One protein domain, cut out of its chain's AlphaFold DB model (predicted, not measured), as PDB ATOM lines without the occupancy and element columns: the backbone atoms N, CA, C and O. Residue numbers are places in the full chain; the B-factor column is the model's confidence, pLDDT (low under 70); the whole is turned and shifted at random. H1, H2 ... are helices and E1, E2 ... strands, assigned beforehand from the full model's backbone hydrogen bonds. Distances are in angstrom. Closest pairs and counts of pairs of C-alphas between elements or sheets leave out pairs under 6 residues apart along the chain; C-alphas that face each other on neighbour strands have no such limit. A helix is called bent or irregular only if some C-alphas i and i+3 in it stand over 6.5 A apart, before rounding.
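AT A GLANCE: This is residues 94 to 202 of the 290 residues of an uncharacterized protein of Xenorhabdus eapokensis (UniProt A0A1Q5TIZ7). A narrow, strongly twisted sheet of three strands, E1, E2 and E3, runs through the middle, with helices gathered at its two ends. H1, H3 and H4 lie toward one end, and H2 with the loop of residues 119 to 132 lies at the other. The printed part has 109 residues with four named helices and three named strands, in the order H1 E1 H2 E2 H3 H4 E3; the class is mixed, helices and strands. The sheet's order is E1, E2, E3, and it is mixed, E1 antiparallel and E3 parallel to E2. The whole is only just compact, close to loose, with a radius of gyration of the C-alphas of 15.4 A and spans of 43 by 30 by 21 A.

HOW THE PARTS SIT: Start at E2, residues 146 to 157, the inner strand, which bends by 97 degrees at residue 150. On one side its antiparallel neighbour is E1, residues 110 to 118; look for N 113 and O 153, 2.9 A apart. On the other side its parallel neighbour is E3, residues 194 to 201, with N 196 and O 152 2.9 A apart. H2, residues 133 to 143, is on the sheet over E1 at a height over the sheet of 8.4 A and runs along the strands, at 22 degrees to E1 on the local plane; their closest C-alphas, of Pro 118 and Tyr 143, are 6.1 A apart. H2 is irregular: C-alphas 134 and 137 are 7.0 A apart. H1, residues 95 to 104, only grazes the sheet with residues 95 to 102. H3, residues 158 to 165, only grazes it with residues 158 to 161. H4, residues 170 to 188, is not on the sheet and touches H1 with residues 184 to 188 alone; the closest C-alphas, of Ile 97 and Leu 188, are 6.7 A apart, at a steep tilt of 42 degrees, opposite ways. H4 has a kink of 58 degrees near residue 181 and is only just irregular, with C-alphas 179 and 182 6.7 A apart. E2, H3 H4 and E3 form a strand-helix-strand unit, two parallel neighbour strands with helices between, whose crossover is right-handed. Every O i to N i+4 pair is within hydrogen-bond range in H1 and H3, against 10 of 15 in H4 and 3 of 7 in H2, where 3 of 8 O i to N i+3 pairs are.

IN THESE COORDINATES: Find C-alpha 95 at (40.059, 52.036, -2.473), where H1 begins. E1 is 25.3 A long, E2 24.1 A, H4 23.9 A and E3 20.3 A; E3 ends at C-alpha 201, (54.590, 38.478, -6.446).

THE WHOLE: The C-alphas of Asp 122 and Lys 168 are the two farthest apart, 44.5 A. The printed part has no cut, and its one long link is E1 to H2, 14 residues. Mean pLDDT of the printed part is 83.6; residue 168 alone is under 70.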
ATOM      1  N   GLU A  94      38.190  48.812  -4.486       80.25
ATOM      2  CA  GLU A  94      39.536  48.508  -3.970       80.25
ATOM      3  C   GLU A  94      40.121  49.619  -3.074       80.25
ATOM      4  O   GLU A  94      41.094  49.396  -2.349       80.25
ATOM      5  N   ARG A  95      39.520  50.818  -3.092       83.00
ATOM      6  CA  ARG A  95      40.059  52.036  -2.473       83.00
ATOM      7  C   ARG A  95      40.206  51.965  -0.945       83.00
ATOM      8  O   ARG A  95      41.243  52.407  -0.451       83.00
ATOM      9  N   PRO A  96      39.253  51.412  -0.169       82.94
ATOM     10  CA  PRO A  96      39.416  51.283   1.279       82.94
ATOM     11  C   PRO A  96      40.588  50.376   1.656       82.94
ATOM     12  O   PRO A  96      41.310  50.663   2.612       82.94
ATOM     13  N   ILE A  97      40.805  49.304   0.884       82.19
ATOM     14  CA  ILE A  97      41.897  48.354   1.107       82.19
ATOM     15  C   ILE A  97      43.229  49.046   0.807       82.19
ATOM     16  O   ILE A  97      44.085  49.106   1.688       82.19
ATOM     17  N   SER A  98      43.389  49.641  -0.378       84.50
ATOM     18  CA  SER A  98      44.643  50.311  -0.755       84.50
ATOM     19  C   SER A  98      44.983  51.501   0.156       84.50
ATOM     20  O   SER A  98      46.124  51.609   0.603       84.50
ATOM     21  N   SER A  99      44.000  52.334   0.522       82.75
ATOM     22  CA  SER A  99      44.165  53.451   1.472       82.75
ATOM     23  C   SER A  99      44.606  52.969   2.855       82.75
ATOM     24  O   SER A  99      45.550  53.498   3.446       82.75
ATOM     25  N   THR A 100      43.960  51.916   3.364       80.62
ATOM     26  CA  THR A 100      44.298  51.339   4.669       80.62
ATOM     27  C   THR A 100      45.709  50.768   4.672       80.62
ATOM     28  O   THR A 100      46.462  51.019   5.611       80.62
ATOM     29  N   PHE A 101      46.091  50.046   3.618       81.56
ATOM     30  CA  PHE A 101      47.451  49.531   3.484       81.56
ATOM     31  C   PHE A 101      48.489  50.643   3.421       81.56
ATOM     32  O   PHE A 101      49.534  50.566   4.070       81.56
ATOM     33  N   TRP A 102      48.172  51.713   2.698       82.50
ATOM     34  CA  TRP A 102      49.047  52.865   2.604       82.50
ATOM     35  C   TRP A 102      49.239  53.541   3.972       82.50
ATOM     36  O   TRP A 102      50.361  53.834   4.372       82.50
ATOM     37  N   ARG A 103      48.167  53.710   4.746       79.06
ATOM     38  CA  ARG A 103      48.209  54.398   6.042       79.06
ATOM     39  C   ARG A 103      48.823  53.571   7.171       79.06
ATOM     40  O   ARG A 103      49.652  54.082   7.918       79.06
ATOM     41  N   GLU A 104      48.390  52.324   7.324       78.44
ATOM     42  CA  GLU A 104      48.730  51.498   8.492       78.44
ATOM     43  C   GLU A 104      50.056  50.738   8.306       78.44
ATOM     44  O   GLU A 104      50.710  50.373   9.284       78.44
ATOM     45  N   PHE A 105      50.492  50.531   7.056       76.88
ATOM     46  CA  PHE A 105      51.679  49.736   6.717       76.88
ATOM     47  C   PHE A 105      52.738  50.549   5.952       76.88
ATOM     48  O   PHE A 105      53.261  50.097   4.941       76.88
ATOM     49  N   ASN A 106      53.063  51.762   6.415       76.31
ATOM     50  CA  ASN A 106      54.079  52.669   5.840       76.31
ATOM     51  C   ASN A 106      54.072  52.740   4.296       76.31
ATOM     52  O   ASN A 106      55.077  52.504   3.606       76.31
ATOM     53  N   ASN A 107      52.929  53.119   3.739       78.81
ATOM     54  CA  ASN A 107      52.726  53.332   2.312       78.81
ATOM     55  C   ASN A 107      52.852  52.044   1.480       78.81
ATOM     56  O   ASN A 107      53.316  52.102   0.338       78.81
ATOM     57  N   LEU A 108      52.524  50.872   2.036       82.06
ATOM     58  CA  LEU A 108      52.591  49.608   1.301       82.06
ATOM     59  C   LEU A 108      51.617  49.633   0.106       82.06
ATOM     60  O   LEU A 108      50.416  49.816   0.317       82.06
ATOM     61  N   PRO A 109      52.089  49.440  -1.140       80.88
ATOM     62  CA  PRO A 109      51.202  49.367  -2.290       80.88
ATOM     63  C   PRO A 109      50.511  47.999  -2.309       80.88
ATOM     64  O   PRO A 109      51.096  46.999  -2.722       80.88
ATOM     65  N   ALA A 110      49.268  47.962  -1.832       85.06
ATOM     66  CA  ALA A 110      48.417  46.780  -1.883       85.06
ATOM     67  C   ALA A 110      47.298  46.955  -2.903       85.06
ATOM     68  O   ALA A 110      46.651  48.005  -2.947       85.06
ATOM     69  N   LYS A 111      47.054  45.906  -3.689       87.38
ATOM     70  CA  LYS A 111      45.989  45.867  -4.693       87.38
ATOM     71  C   LYS A 111      45.025  44.732  -4.383       87.38
ATOM     72  O   LYS A 111      45.453  43.616  -4.095       87.38
ATOM     73  N   TRP A 112      43.727  45.005  -4.446       87.94
ATOM     74  CA  TRP A 112      42.719  43.950  -4.420       87.94
ATOM     75  C   TRP A 112      42.540  43.407  -5.834       87.94
ATOM     76  O   TRP A 112      42.294  44.174  -6.760       87.94
ATOM     77  N   SER A 113      42.667  42.094  -6.013       89.38
ATOM     78  CA  SER A 113      42.533  41.464  -7.326       89.38
ATOM     79  C   SER A 113      41.506  40.336  -7.275       89.38
ATOM     80  O   SER A 113      41.630  39.442  -6.427       89.38
ATOM     81  N   PRO A 114      40.478  40.359  -8.142       91.19
ATOM     82  CA  PRO A 114      39.543  39.255  -8.245       91.19
ATOM     83  C   PRO A 114      40.222  38.028  -8.859       91.19
ATOM     84  O   PRO A 114      41.111  38.141  -9.710       91.19
ATOM     85  N   LEU A 115      39.774  36.848  -8.440       92.88
ATOM     86  CA  LEU A 115      40.308  35.579  -8.913       92.88
ATOM     87  C   LEU A 115      39.428  34.969 -10.003       92.88
ATOM     88  O   LEU A 115      38.197  35.005  -9.942       92.88
ATOM     89  N   TRP A 116      40.090  34.355 -10.972       94.00
ATOM     90  CA  TRP A 116      39.502  33.674 -12.113       94.00
ATOM     91  C   TRP A 116      39.818  32.185 -12.043       94.00
ATOM     92  O   TRP A 116      40.918  31.806 -11.632       94.00
ATOM     93  N   ALA A 117      38.864  31.354 -12.453       94.38
ATOM     94  CA  ALA A 117      39.012  29.902 -12.519       94.38
ATOM     95  C   ALA A 117      38.769  29.398 -13.954       94.38
ATOM     96  O   ALA A 117      38.004  30.037 -14.682       94.38
ATOM     97  N   PRO A 118      39.402  28.288 -14.377       94.25
ATOM     98  CA  PRO A 118      39.157  27.690 -15.691       94.25
ATOM     99  C   PRO A 118      37.700  27.242 -15.860       94.25
ATOM    100  O   PRO A 118      37.096  26.741 -14.913       94.25
ATOM    101  N   VAL A 119      37.137  27.384 -17.059       92.69
ATOM    102  CA  VAL A 119      35.768  26.938 -17.388       92.69
ATOM    103  C   VAL A 119      35.675  25.411 -17.450       92.69
ATOM    104  O   VAL A 119      34.647  24.852 -17.078       92.69
ATOM    105  N   ASP A 120      36.747  24.736 -17.870       90.06
ATOM    106  CA  ASP A 120      36.817  23.274 -17.931       90.06
ATOM    107  C   ASP A 120      36.970  22.668 -16.526       90.06
ATOM    108  O   ASP A 120      38.073  22.473 -16.007       90.06
ATOM    109  N   GLN A 121      35.823  22.407 -15.906       89.50
ATOM    110  CA  GLN A 121      35.709  21.851 -14.559       89.50
ATOM    111  C   GLN A 121      35.952  20.338 -14.500       89.50
ATOM    112  O   GLN A 121      36.214  19.818 -13.414       89.50
ATOM    113  N   ASP A 122      35.899  19.641 -15.638       89.38
ATOM    114  CA  ASP A 122      36.131  18.197 -15.702       89.38
ATOM    115  C   ASP A 122      37.627  17.891 -15.555       89.38
ATOM    116  O   ASP A 122      38.017  17.007 -14.788       89.38
ATOM    117  N   HIS A 123      38.482  18.662 -16.237       87.06
ATOM    118  CA  HIS A 123      39.939  18.538 -16.119       87.06
ATOM    119  C   HIS A 123      40.511  19.316 -14.929       87.06
ATOM    120  O   HIS A 123      41.479  18.866 -14.309       87.06
ATOM    121  N   PHE A 124      39.926  20.472 -14.598       89.38
ATOM    122  CA  PHE A 124      40.380  21.334 -13.505       89.38
ATOM    123  C   PHE A 124      39.229  21.640 -12.537       89.38
ATOM    124  O   PHE A 124      38.610  22.704 -12.626       89.38
ATOM    125  N   PRO A 125      38.960  20.744 -11.567       91.94
ATOM    126  CA  PRO A 125      37.891  20.941 -10.598       91.94
ATOM    127  C   PRO A 125      38.015  22.265  -9.843       91.94
ATOM    128  O   PRO A 125      39.119  22.695  -9.477       91.94
ATOM    129  N   TYR A 126      36.875  22.893  -9.555       89.25
ATOM    130  CA  TYR A 126      36.808  24.180  -8.872       89.25
ATOM    131  C   TYR A 126      37.590  24.151  -7.557       89.25
ATOM    132  O   TYR A 126      37.369  23.294  -6.702       89.25
ATOM    133  N   GLY A 127      38.497  25.110  -7.375       85.38
ATOM    134  CA  GLY A 127      39.376  25.159  -6.205       85.38
ATOM    135  C   GLY A 127      40.829  24.791  -6.482       85.38
ATOM    136  O   GLY A 127      41.682  25.127  -5.666       85.38
ATOM    137  N   THR A 128      41.126  24.155  -7.619       87.81
ATOM    138  CA  THR A 128      42.503  23.779  -7.976       87.81
ATOM    139  C   THR A 128      43.315  24.954  -8.518       87.81
ATOM    140  O   THR A 128      44.448  25.165  -8.091       87.81
ATOM    141  N   VAL A 129      42.743  25.738  -9.436       89.88
ATOM    142  CA  VAL A 129      43.438  26.845 -10.108       89.88
ATOM    143  C   VAL A 129      42.673  28.148  -9.914       89.88
ATOM    144  O   VAL A 129      41.531  28.284 -10.352       89.88
ATOM    145  N   PHE A 130      43.338  29.124  -9.296       92.12
ATOM    146  CA  PHE A 130      42.870  30.501  -9.209       92.12
ATOM    147  C   PHE A 130      43.964  31.451  -9.665       92.12
ATOM    148  O   PHE A 130      45.078  31.413  -9.141       92.12
ATOM    149  N   LEU A 131      43.636  32.321 -10.616       90.81
ATOM    150  CA  LEU A 131      44.578  33.289 -11.160       90.81
ATOM    151  C   LEU A 131      44.004  34.706 -11.105       90.81
ATOM    152  O   LEU A 131      42.810  34.893 -11.337       90.81
ATOM    153  N   PRO A 132      44.828  35.719 -10.804       90.56
ATOM    154  CA  PRO A 132      44.432  37.107 -10.981       90.56
ATOM    155  C   PRO A 132      44.278  37.424 -12.471       90.56
ATOM    156  O   PRO A 132      44.940  36.813 -13.311       90.56
ATOM    157  N   HIS A 133      43.455  38.426 -12.784       87.38
ATOM    158  CA  HIS A 133      43.126  38.807 -14.164       87.38
ATOM    159  C   HIS A 133      44.361  39.013 -15.065       87.38
ATOM    160  O   HIS A 133      44.387  38.545 -16.196       87.38
ATOM    161  N   GLU A 134      45.421  39.625 -14.531       86.38
ATOM    162  CA  GLU A 134      46.681  39.912 -15.242       86.38
ATOM    163  C   GLU A 134      47.385  38.655 -15.788       86.38
ATOM    164  O   GLU A 134      48.113  38.724 -16.774       86.38
ATOM    165  N   LEU A 135      47.170  37.496 -15.158       85.56
ATOM    166  CA  LEU A 135      47.779  36.224 -15.558       85.56
ATOM    167  C   LEU A 135      46.842  35.355 -16.404       85.56
ATOM    168  O   LEU A 135      47.259  34.302 -16.882       85.56
ATOM    169  N   VAL A 136      45.588  35.771 -16.605       87.31
ATOM    170  CA  VAL A 136      44.600  34.978 -17.347       87.31
ATOM    171  C   VAL A 136      45.017  34.831 -18.808       87.31
ATOM    172  O   VAL A 136      45.049  33.713 -19.307       87.31
ATOM    173  N   GLU A 137      45.419  35.913 -19.479       85.31
ATOM    174  CA  GLU A 137      45.787  35.875 -20.907       85.31
ATOM    175  C   GLU A 137      46.963  34.930 -21.196       85.31
ATOM    176  O   GLU A 137      46.958  34.174 -22.167       85.31
ATOM    177  N   THR A 138      47.970  34.914 -20.320       84.81
ATOM    178  CA  THR A 138      49.119  34.005 -20.460       84.81
ATOM    179  C   THR A 138      48.734  32.557 -20.149       84.81
ATOM    180  O   THR A 138      49.182  31.627 -20.831       84.81
ATOM    181  N   ALA A 139      47.865  32.356 -19.158       84.44
ATOM    182  CA  ALA A 139      47.410  31.046 -18.712       84.44
ATOM    183  C   ALA A 139      46.343  30.404 -19.618       84.44
ATOM    184  O   ALA A 139      46.230  29.175 -19.625       84.44
ATOM    185  N   GLN A 140      45.620  31.187 -20.426       86.94
ATOM    186  CA  GLN A 140      44.622  30.693 -21.385       86.94
ATOM    187  C   GLN A 140      45.194  29.629 -22.327       86.94
ATOM    188  O   GLN A 140      44.541  28.634 -22.625       86.94
ATOM    189  N   SER A 141      46.463  29.780 -22.723       82.62
ATOM    190  CA  SER A 141      47.163  28.811 -23.575       82.62
ATOM    191  C   SER A 141      47.265  27.400 -22.980       82.62
ATOM    192  O   SER A 141      47.421  26.435 -23.728       82.62
ATOM    193  N   ARG A 142      47.196  27.277 -21.649       83.75
ATOM    194  CA  ARG A 142      47.372  26.020 -20.911       83.75
ATOM    195  C   ARG A 142      46.074  25.485 -20.312       83.75
ATOM    196  O   ARG A 142      45.920  24.271 -20.247       83.75
ATOM    197  N   TYR A 143      45.189  26.366 -19.852       84.69
ATOM    198  CA  TYR A 143      43.991  25.990 -19.090       84.69
ATOM    199  C   TYR A 143      42.674  26.305 -19.813       84.69
ATOM    200  O   TYR A 143      41.611  26.014 -19.277       84.69
ATOM    201  N   GLY A 144      42.729  26.880 -21.018       87.38
ATOM    202  CA  GLY A 144      41.541  27.247 -21.784       87.38
ATOM    203  C   GLY A 144      40.893  28.542 -21.292       87.38
ATOM    204  O   GLY A 144      41.570  29.452 -20.814       87.38
ATOM    205  N   GLU A 145      39.577  28.646 -21.458       91.25
ATOM    206  CA  GLU A 145      38.813  29.827 -21.053       91.25
ATOM    207  C   GLU A 145      38.664  29.919 -19.530       91.25
ATOM    208  O   GLU A 145      38.683  28.913 -18.822       91.25
ATOM    209  N   PHE A 146      38.495  31.139 -19.021       93.81
ATOM    210  CA  PHE A 146      38.363  31.427 -17.593       93.81
ATOM    211  C   PHE A 146      37.073  32.197 -17.305       93.81
ATOM    212  O   PHE A 146      36.659  33.039 -18.100       93.81
ATOM    213  N   PHE A 147      36.493  31.978 -16.127       93.12
ATOM    214  CA  PHE A 147      35.373  32.760 -15.603       93.12
ATOM    215  C   PHE A 147      35.732  33.447 -14.280       93.12
ATOM    216  O   PHE A 147      36.595  32.993 -13.521       93.12
ATOM    217  N   LEU A 148      35.063  34.569 -14.011       93.06
ATOM    218  CA  LEU A 148      35.242  35.360 -12.797       93.06
ATOM    219  C   LEU A 148      34.595  34.656 -11.600       93.06
ATOM    220  O   LEU A 148      33.429  34.271 -11.654       93.06
ATOM    221  N   THR A 149      35.332  34.527 -10.497       91.38
ATOM    222  CA  THR A 149      34.818  33.911  -9.265       91.38
ATOM    223  C   THR A 149      34.431  34.960  -8.224       91.38
ATOM    224  O   THR A 149      34.987  36.055  -8.199       91.38
ATOM    225  N   SER A 150      33.548  34.603  -7.285       90.12
ATOM    226  CA  SER A 150      33.260  35.404  -6.078       90.12
ATOM    227  C   SER A 150      34.384  35.306  -5.037       90.12
ATOM    228  O   SER A 150      34.134  35.149  -3.840       90.12
ATOM    229  N   ARG A 151      35.643  35.336  -5.486       90.62
ATOM    230  CA  ARG A 151      36.837  35.274  -4.642       90.62
ATOM    231  C   ARG A 151      37.797  36.394  -5.001       90.62
ATOM    232  O   ARG A 151      37.925  36.771  -6.166       90.62
ATOM    233  N   GLY A 152      38.518  36.885  -4.005       90.00
ATOM    234  CA  GLY A 152      39.535  37.905  -4.205       90.00
ATOM    235  C   GLY A 152      40.740  37.702  -3.309       90.00
ATOM    236  O   GLY A 152      40.682  37.025  -2.280       90.00
ATOM    237  N   VAL A 153      41.852  38.276  -3.742       90.81
ATOM    238  CA  VAL A 153      43.144  38.179  -3.070       90.81
ATOM    239  C   VAL A 153      43.753  39.570  -2.946       90.81
ATOM    240  O   VAL A 153      43.541  40.431  -3.804       90.81
ATOM    241  N   ILE A 154      44.530  39.795  -1.890       89.25
ATOM    242  CA  ILE A 154      45.329  41.017  -1.767       89.25
ATOM    243  C   ILE A 154      46.707  40.736  -2.354       89.25
ATOM    244  O   ILE A 154      47.442  39.888  -1.850       89.25
ATOM    245  N   GLN A 155      47.049  41.441  -3.426       89.38
ATOM    246  CA  GLN A 155      48.332  41.337  -4.103       89.38
ATOM    247  C   GLN A 155      49.336  42.330  -3.523       89.38
ATOM    248  O   GLN A 155      49.040  43.523  -3.398       89.38
ATOM    249  N   LEU A 156      50.529  41.830  -3.205       87.50
ATOM    250  CA  LEU A 156      51.640  42.597  -2.649       87.50
ATOM    251  C   LEU A 156      52.915  42.342  -3.455       87.50
ATOM    252  O   LEU A 156      53.311  41.194  -3.671       87.50
ATOM    253  N   SER A 157      53.575  43.423  -3.871       86.56
ATOM    254  CA  SER A 157      54.850  43.344  -4.585       86.56
ATOM    255  C   SER A 157      55.994  43.103  -3.604       86.56
ATOM    256  O   SER A 157      56.310  43.958  -2.767       86.56
ATOM    257  N   LEU A 158      56.657  41.957  -3.739       83.62
ATOM    258  CA  LEU A 158      57.861  41.638  -2.983       83.62
ATOM    259  C   LEU A 158      58.988  42.623  -3.290       83.62
ATOM    260  O   LEU A 158      59.713  42.984  -2.372       83.62
ATOM    261  N   ASN A 159      59.095  43.126  -4.523       83.75
ATOM    262  CA  ASN A 159      60.100  44.128  -4.894       83.75
ATOM    263  C   ASN A 159      59.978  45.363  -3.995       83.75
ATOM    264  O   ASN A 159      60.940  45.763  -3.344       83.75
ATOM    265  N   THR A 160      58.757  45.889  -3.865       82.06
ATOM    266  CA  THR A 160      58.494  47.071  -3.029       82.06
ATOM    267  C   THR A 160      58.703  46.795  -1.541       82.06
ATOM    268  O   THR A 160      59.131  47.675  -0.796       82.06
ATOM    269  N   LEU A 161      58.433  45.563  -1.095       80.31
ATOM    270  CA  LEU A 161      58.697  45.131   0.275       80.31
ATOM    271  C   LEU A 161      60.202  45.058   0.563       80.31
ATOM    272  O   LEU A 161      60.640  45.521   1.617       80.31
ATOM    273  N   TYR A 162      60.990  44.508  -0.364       80.38
ATOM    274  CA  TYR A 162      62.447  44.437  -0.253       80.38
ATOM    275  C   TYR A 162      63.083  45.828  -0.261       80.38
ATOM    276  O   TYR A 162      63.934  46.094   0.586       80.38
ATOM    277  N   GLU A 163      62.647  46.720  -1.149       82.00
ATOM    278  CA  GLU A 163      63.155  48.095  -1.232       82.00
ATOM    279  C   GLU A 163      62.891  48.896   0.047       82.00
ATOM    280  O   GLU A 163      63.767  49.620   0.518       82.00
ATOM    281  N   LYS A 164      61.696  48.761   0.636       77.31
ATOM    282  CA  LYS A 164      61.296  49.573   1.795       77.31
ATOM    283  C   LYS A 164      61.830  49.083   3.134       77.31
ATOM    284  O   LYS A 164      62.151  49.907   3.985       77.31
ATOM    285  N   TYR A 165      61.863  47.771   3.348       74.31
ATOM    286  CA  TYR A 165      62.117  47.181   4.670       74.31
ATOM    287  C   TYR A 165      63.404  46.346   4.725       74.31
ATOM    288  O   TYR A 165      63.822  45.891   5.792       74.31
ATOM    289  N   GLY A 166      64.048  46.111   3.579       75.81
ATOM    290  CA  GLY A 166      65.190  45.210   3.482       75.81
ATOM    291  C   GLY A 166      64.835  43.761   3.840       75.81
ATOM    292  O   GLY A 166      63.684  43.404   4.076       75.81
ATOM    293  N   TYR A 167      65.845  42.888   3.884       71.19
ATOM    294  CA  TYR A 167      65.653  41.446   4.101       71.19
ATOM    295  C   TYR A 167      65.303  41.081   5.559       71.19
ATOM    296  O   TYR A 167      64.557  40.141   5.817       71.19
ATOM    297  N   LYS A 168      65.837  41.821   6.540       68.44
ATOM    298  CA  LYS A 168      65.760  41.446   7.965       68.44
ATOM    299  C   LYS A 168      64.434  41.814   8.633       68.44
ATOM    300  O   LYS A 168      64.033  41.150   9.588       68.44
ATOM    301  N   GLU A 169      63.748  42.852   8.162       72.75
ATOM    302  CA  GLU A 169      62.520  43.340   8.807       72.75
ATOM    303  C   GLU A 169      61.243  42.709   8.248       72.75
ATOM    304  O   GLU A 169      60.173  42.860   8.839       72.75
ATOM    305  N   GLN A 170      61.345  41.927   7.170       70.06
ATOM    306  CA  GLN A 170      60.188  41.315   6.518       70.06
ATOM    307  C   GLN A 170      59.397  40.432   7.470       70.06
ATOM    308  O   GLN A 170      58.190  40.592   7.585       70.06
ATOM    309  N   ALA A 171      60.069  39.551   8.213       74.81
ATOM    310  CA  ALA A 171      59.402  38.650   9.151       74.81
ATOM    311  C   ALA A 171      58.569  39.409  10.200       74.81
ATOM    312  O   ALA A 171      57.479  38.972  10.571       74.81
ATOM    313  N   ARG A 172      59.047  40.580  10.647       76.81
ATOM    314  CA  ARG A 172      58.301  41.451  11.568       76.81
ATOM    315  C   ARG A 172      57.110  42.100  10.879       76.81
ATOM    316  O   ARG A 172      56.041  42.167  11.480       76.81
ATOM    317  N   LEU A 173      57.286  42.551   9.638       74.75
ATOM    318  CA  LEU A 173      56.203  43.113   8.845       74.75
ATOM    319  C   LEU A 173      55.118  42.076   8.575       74.75
ATOM    320  O   LEU A 173      53.968  42.360   8.869       74.75
ATOM    321  N   PHE A 174      55.467  40.876   8.111       76.12
ATOM    322  CA  PHE A 174      54.521  39.779   7.897       76.12
ATOM    323  C   PHE A 174      53.752  39.448   9.173       76.12
ATOM    324  O   PHE A 174      52.530  39.375   9.138       76.12
ATOM    325  N   LYS A 175      54.443  39.327  10.314       79.38
ATOM    326  CA  LYS A 175      53.790  39.086  11.606       79.38
ATOM    327  C   LYS A 175      52.799  40.199  11.960       79.38
ATOM    328  O   LYS A 175      51.657  39.911  12.303       79.38
ATOM    329  N   ARG A 176      53.214  41.463  11.821       77.25
ATOM    330  CA  ARG A 176      52.349  42.629  12.048       77.25
ATOM    331  C   ARG A 176      51.151  42.636  11.093       77.25
ATOM    332  O   ARG A 176      50.046  42.937  11.522       77.25
ATOM    333  N   LEU A 177      51.370  42.296   9.827       77.62
ATOM    334  CA  LEU A 177      50.346  42.237   8.788       77.62
ATOM    335  C   LEU A 177      49.293  41.188   9.134       77.62
ATOM    336  O   LEU A 177      48.112  41.514   9.133       77.62
ATOM    337  N   THR A 178      49.709  39.990   9.547       78.00
ATOM    338  CA  THR A 178      48.795  38.941  10.013       78.00
ATOM    339  C   THR A 178      48.020  39.363  11.265       78.00
ATOM    340  O   THR A 178      46.807  39.201  11.306       78.00
ATOM    341  N   GLU A 179      48.676  39.958  12.268       79.50
ATOM    342  CA  GLU A 179      48.010  40.407  13.507       79.50
ATOM    343  C   GLU A 179      47.002  41.544  13.269       79.50
ATOM    344  O   GLU A 179      45.944  41.597  13.899       79.50
ATOM    345  N   GLN A 180      47.324  42.472  12.367       74.94
ATOM    346  CA  GLN A 180      46.470  43.616  12.040       74.94
ATOM    347  C   GLN A 180      45.397  43.278  10.996       74.94
ATOM    348  O   GLN A 180      44.422  44.023  10.870       74.94
ATOM    349  N   PHE A 181      45.539  42.162  10.276       77.81
ATOM    350  CA  PHE A 181      44.610  41.749   9.230       77.81
ATOM    351  C   PHE A 181      43.183  41.582   9.751       77.81
ATOM    352  O   PHE A 181      42.279  42.269   9.270       77.81
ATOM    353  N   ASP A 182      42.989  40.755  10.778       73.88
ATOM    354  CA  ASP A 182      41.654  40.440  11.312       73.88
ATOM    355  C   ASP A 182      40.935  41.666  11.883       73.88
ATOM    356  O   ASP A 182      39.708  41.737  11.927       73.88
ATOM    357  N   GLN A 183      41.702  42.650  12.341       72.69
ATOM    358  CA  GLN A 183      41.170  43.808  13.047       72.69
ATOM    359  C   GLN A 183      40.863  44.967  12.109       72.69
ATOM    360  O   GLN A 183      39.901  45.695  12.341       72.69
ATOM    361  N   VAL A 184      41.693  45.160  11.082       73.81
ATOM    362  CA  VAL A 184      41.647  46.357  10.239       73.81
ATOM    363  C   VAL A 184      41.194  46.031   8.824       73.81
ATOM    364  O   VAL A 184      40.422  46.789   8.247       73.81
ATOM    365  N   ILE A 185      41.659  44.920   8.256       75.69
ATOM    366  CA  ILE A 185      41.438  44.597   6.843       75.69
ATOM    367  C   ILE A 185      40.197  43.724   6.676       75.69
ATOM    368  O   ILE A 185      39.386  44.007   5.799       75.69
ATOM    369  N   ALA A 186      40.001  42.720   7.534       78.06
ATOM    370  CA  ALA A 186      38.857  41.812   7.446       78.06
ATOM    371  C   ALA A 186      37.491  42.530   7.430       78.06
ATOM    372  O   ALA A 186      36.659  42.162   6.602       78.06
ATOM    373  N   PRO A 187      37.243  43.593   8.230       76.94
ATOM    374  CA  PRO A 187      35.993  44.347   8.131       76.94
ATOM    375  C   PRO A 187      35.801  45.030   6.769       76.94
ATOM    376  O   PRO A 187      34.671  45.178   6.310       76.94
ATOM    377  N   LEU A 188      36.885  45.449   6.110       76.44
ATOM    378  CA  LEU A 188      36.829  46.182   4.840       76.44
ATOM    379  C   LEU A 188      36.506  45.280   3.646       76.44
ATOM    380  O   LEU A 188      36.095  45.785   2.599       76.44
ATOM    381  N   ILE A 189      36.691  43.968   3.788       78.12
ATOM    382  CA  ILE A 189      36.433  43.010   2.716       78.12
ATOM    383  C   ILE A 189      34.915  42.905   2.493       78.12
ATOM    384  O   ILE A 189      34.154  42.750   3.455       78.12
ATOM    385  N   PRO A 190      34.434  43.008   1.239       75.31
ATOM    386  CA  PRO A 190      33.021  42.819   0.932       75.31
ATOM    387  C   PRO A 190      32.527  41.446   1.403       75.31
ATOM    388  O   PRO A 190      33.149  40.433   1.107       75.31
ATOM    389  N   LEU A 191      31.385  41.408   2.100       79.25
ATOM    390  CA  LEU A 191      30.833  40.179   2.696       79.25
ATOM    391  C   LEU A 191      30.491  39.098   1.658       79.25
ATOM    392  O   LEU A 191      30.483  37.917   1.979       79.25
ATOM    393  N   GLU A 192      30.201  39.511   0.426       81.75
ATOM    394  CA  GLU A 192      29.816  38.628  -0.680       81.75
ATOM    395  C   GLU A 192      31.019  37.967  -1.369       81.75
ATOM    396  O   GLU A 192      30.845  37.036  -2.155       81.75
ATOM    397  N   ILE A 193      32.241  38.437  -1.092       83.81
ATOM    398  CA  ILE A 193      33.458  37.944  -1.734       83.81
ATOM    399  C   ILE A 193      34.281  37.153  -0.723       83.81
ATOM    400  O   ILE A 193      34.639  37.646   0.346       83.81
ATOM    401  N   VAL A 194      34.647  35.927  -1.088       87.06
ATOM    402  CA  VAL A 194      35.525  35.098  -0.262       87.06
ATOM    403  C   VAL A 194      36.962  35.593  -0.396       87.06
ATOM    404  O   VAL A 194      37.539  35.616  -1.486       87.06
ATOM    405  N   TYR A 195      37.561  35.956   0.731       87.94
ATOM    406  CA  TYR A 195      38.972  36.301   0.796       87.94
ATOM    407  C   TYR A 195      39.853  35.054   0.728       87.94
ATOM    408  O   TYR A 195      39.693  34.133   1.527       87.94
ATOM    409  N   ASN A 196      40.805  35.046  -0.204       86.88
ATOM    410  CA  ASN A 196      41.691  33.909  -0.456       86.88
ATOM    411  C   ASN A 196      43.146  34.163  -0.015       86.88
ATOM    412  O   ASN A 196      44.068  33.523  -0.515       86.88
ATOM    413  N   GLY A 197      43.371  35.110   0.901       87.50
ATOM    414  CA  GLY A 197      44.693  35.376   1.471       87.50
ATOM    415  C   GLY A 197      45.506  36.460   0.757       87.50
ATOM    416  O   GLY A 197      44.987  37.333   0.050       87.50
ATOM    417  N   PHE A 198      46.815  36.421   0.997       86.25
ATOM    418  CA  PHE A 198      47.793  37.310   0.380       86.25
ATOM    419  C   PHE A 198      48.509  36.613  -0.767       86.25
ATOM    420  O   PHE A 198      48.985  35.490  -0.613       86.25
ATOM    421  N   HIS A 199      48.642  37.309  -1.893       87.62
ATOM    422  CA  HIS A 199      49.452  36.867  -3.016       87.62
ATOM    423  C   HIS A 199      50.683  37.757  -3.142       87.62
ATOM    424  O   HIS A 199      50.591  38.938  -3.482       87.62
ATOM    425  N   PHE A 200      51.839  37.174  -2.859       85.31
ATOM    426  CA  PHE A 200      53.123  37.839  -2.996       85.31
ATOM    427  C   PHE A 200      53.680  37.559  -4.380       85.31
ATOM    428  O   PHE A 200      53.836  36.399  -4.758       85.31
ATOM    429  N   PHE A 201      53.989  38.612  -5.126       83.12
ATOM    430  CA  PHE A 201      54.590  38.478  -6.446       83.12
ATOM    431  C   PHE A 201      55.918  39.221  -6.505       83.12
ATOM    432  O   PHE A 201      56.091  40.279  -5.902       83.12
ATOM    433  N   PHE A 202      56.866  38.650  -7.237       82.88
ATOM    434  CA  PHE A 202      58.155  39.251  -7.543       82.88
ATOM    435  C   PHE A 202      58.262  39.338  -9.062       82.88
ATOM    436  O   PHE A 202      57.959  38.364  -9.753       82.88
TER     437      PHE A 202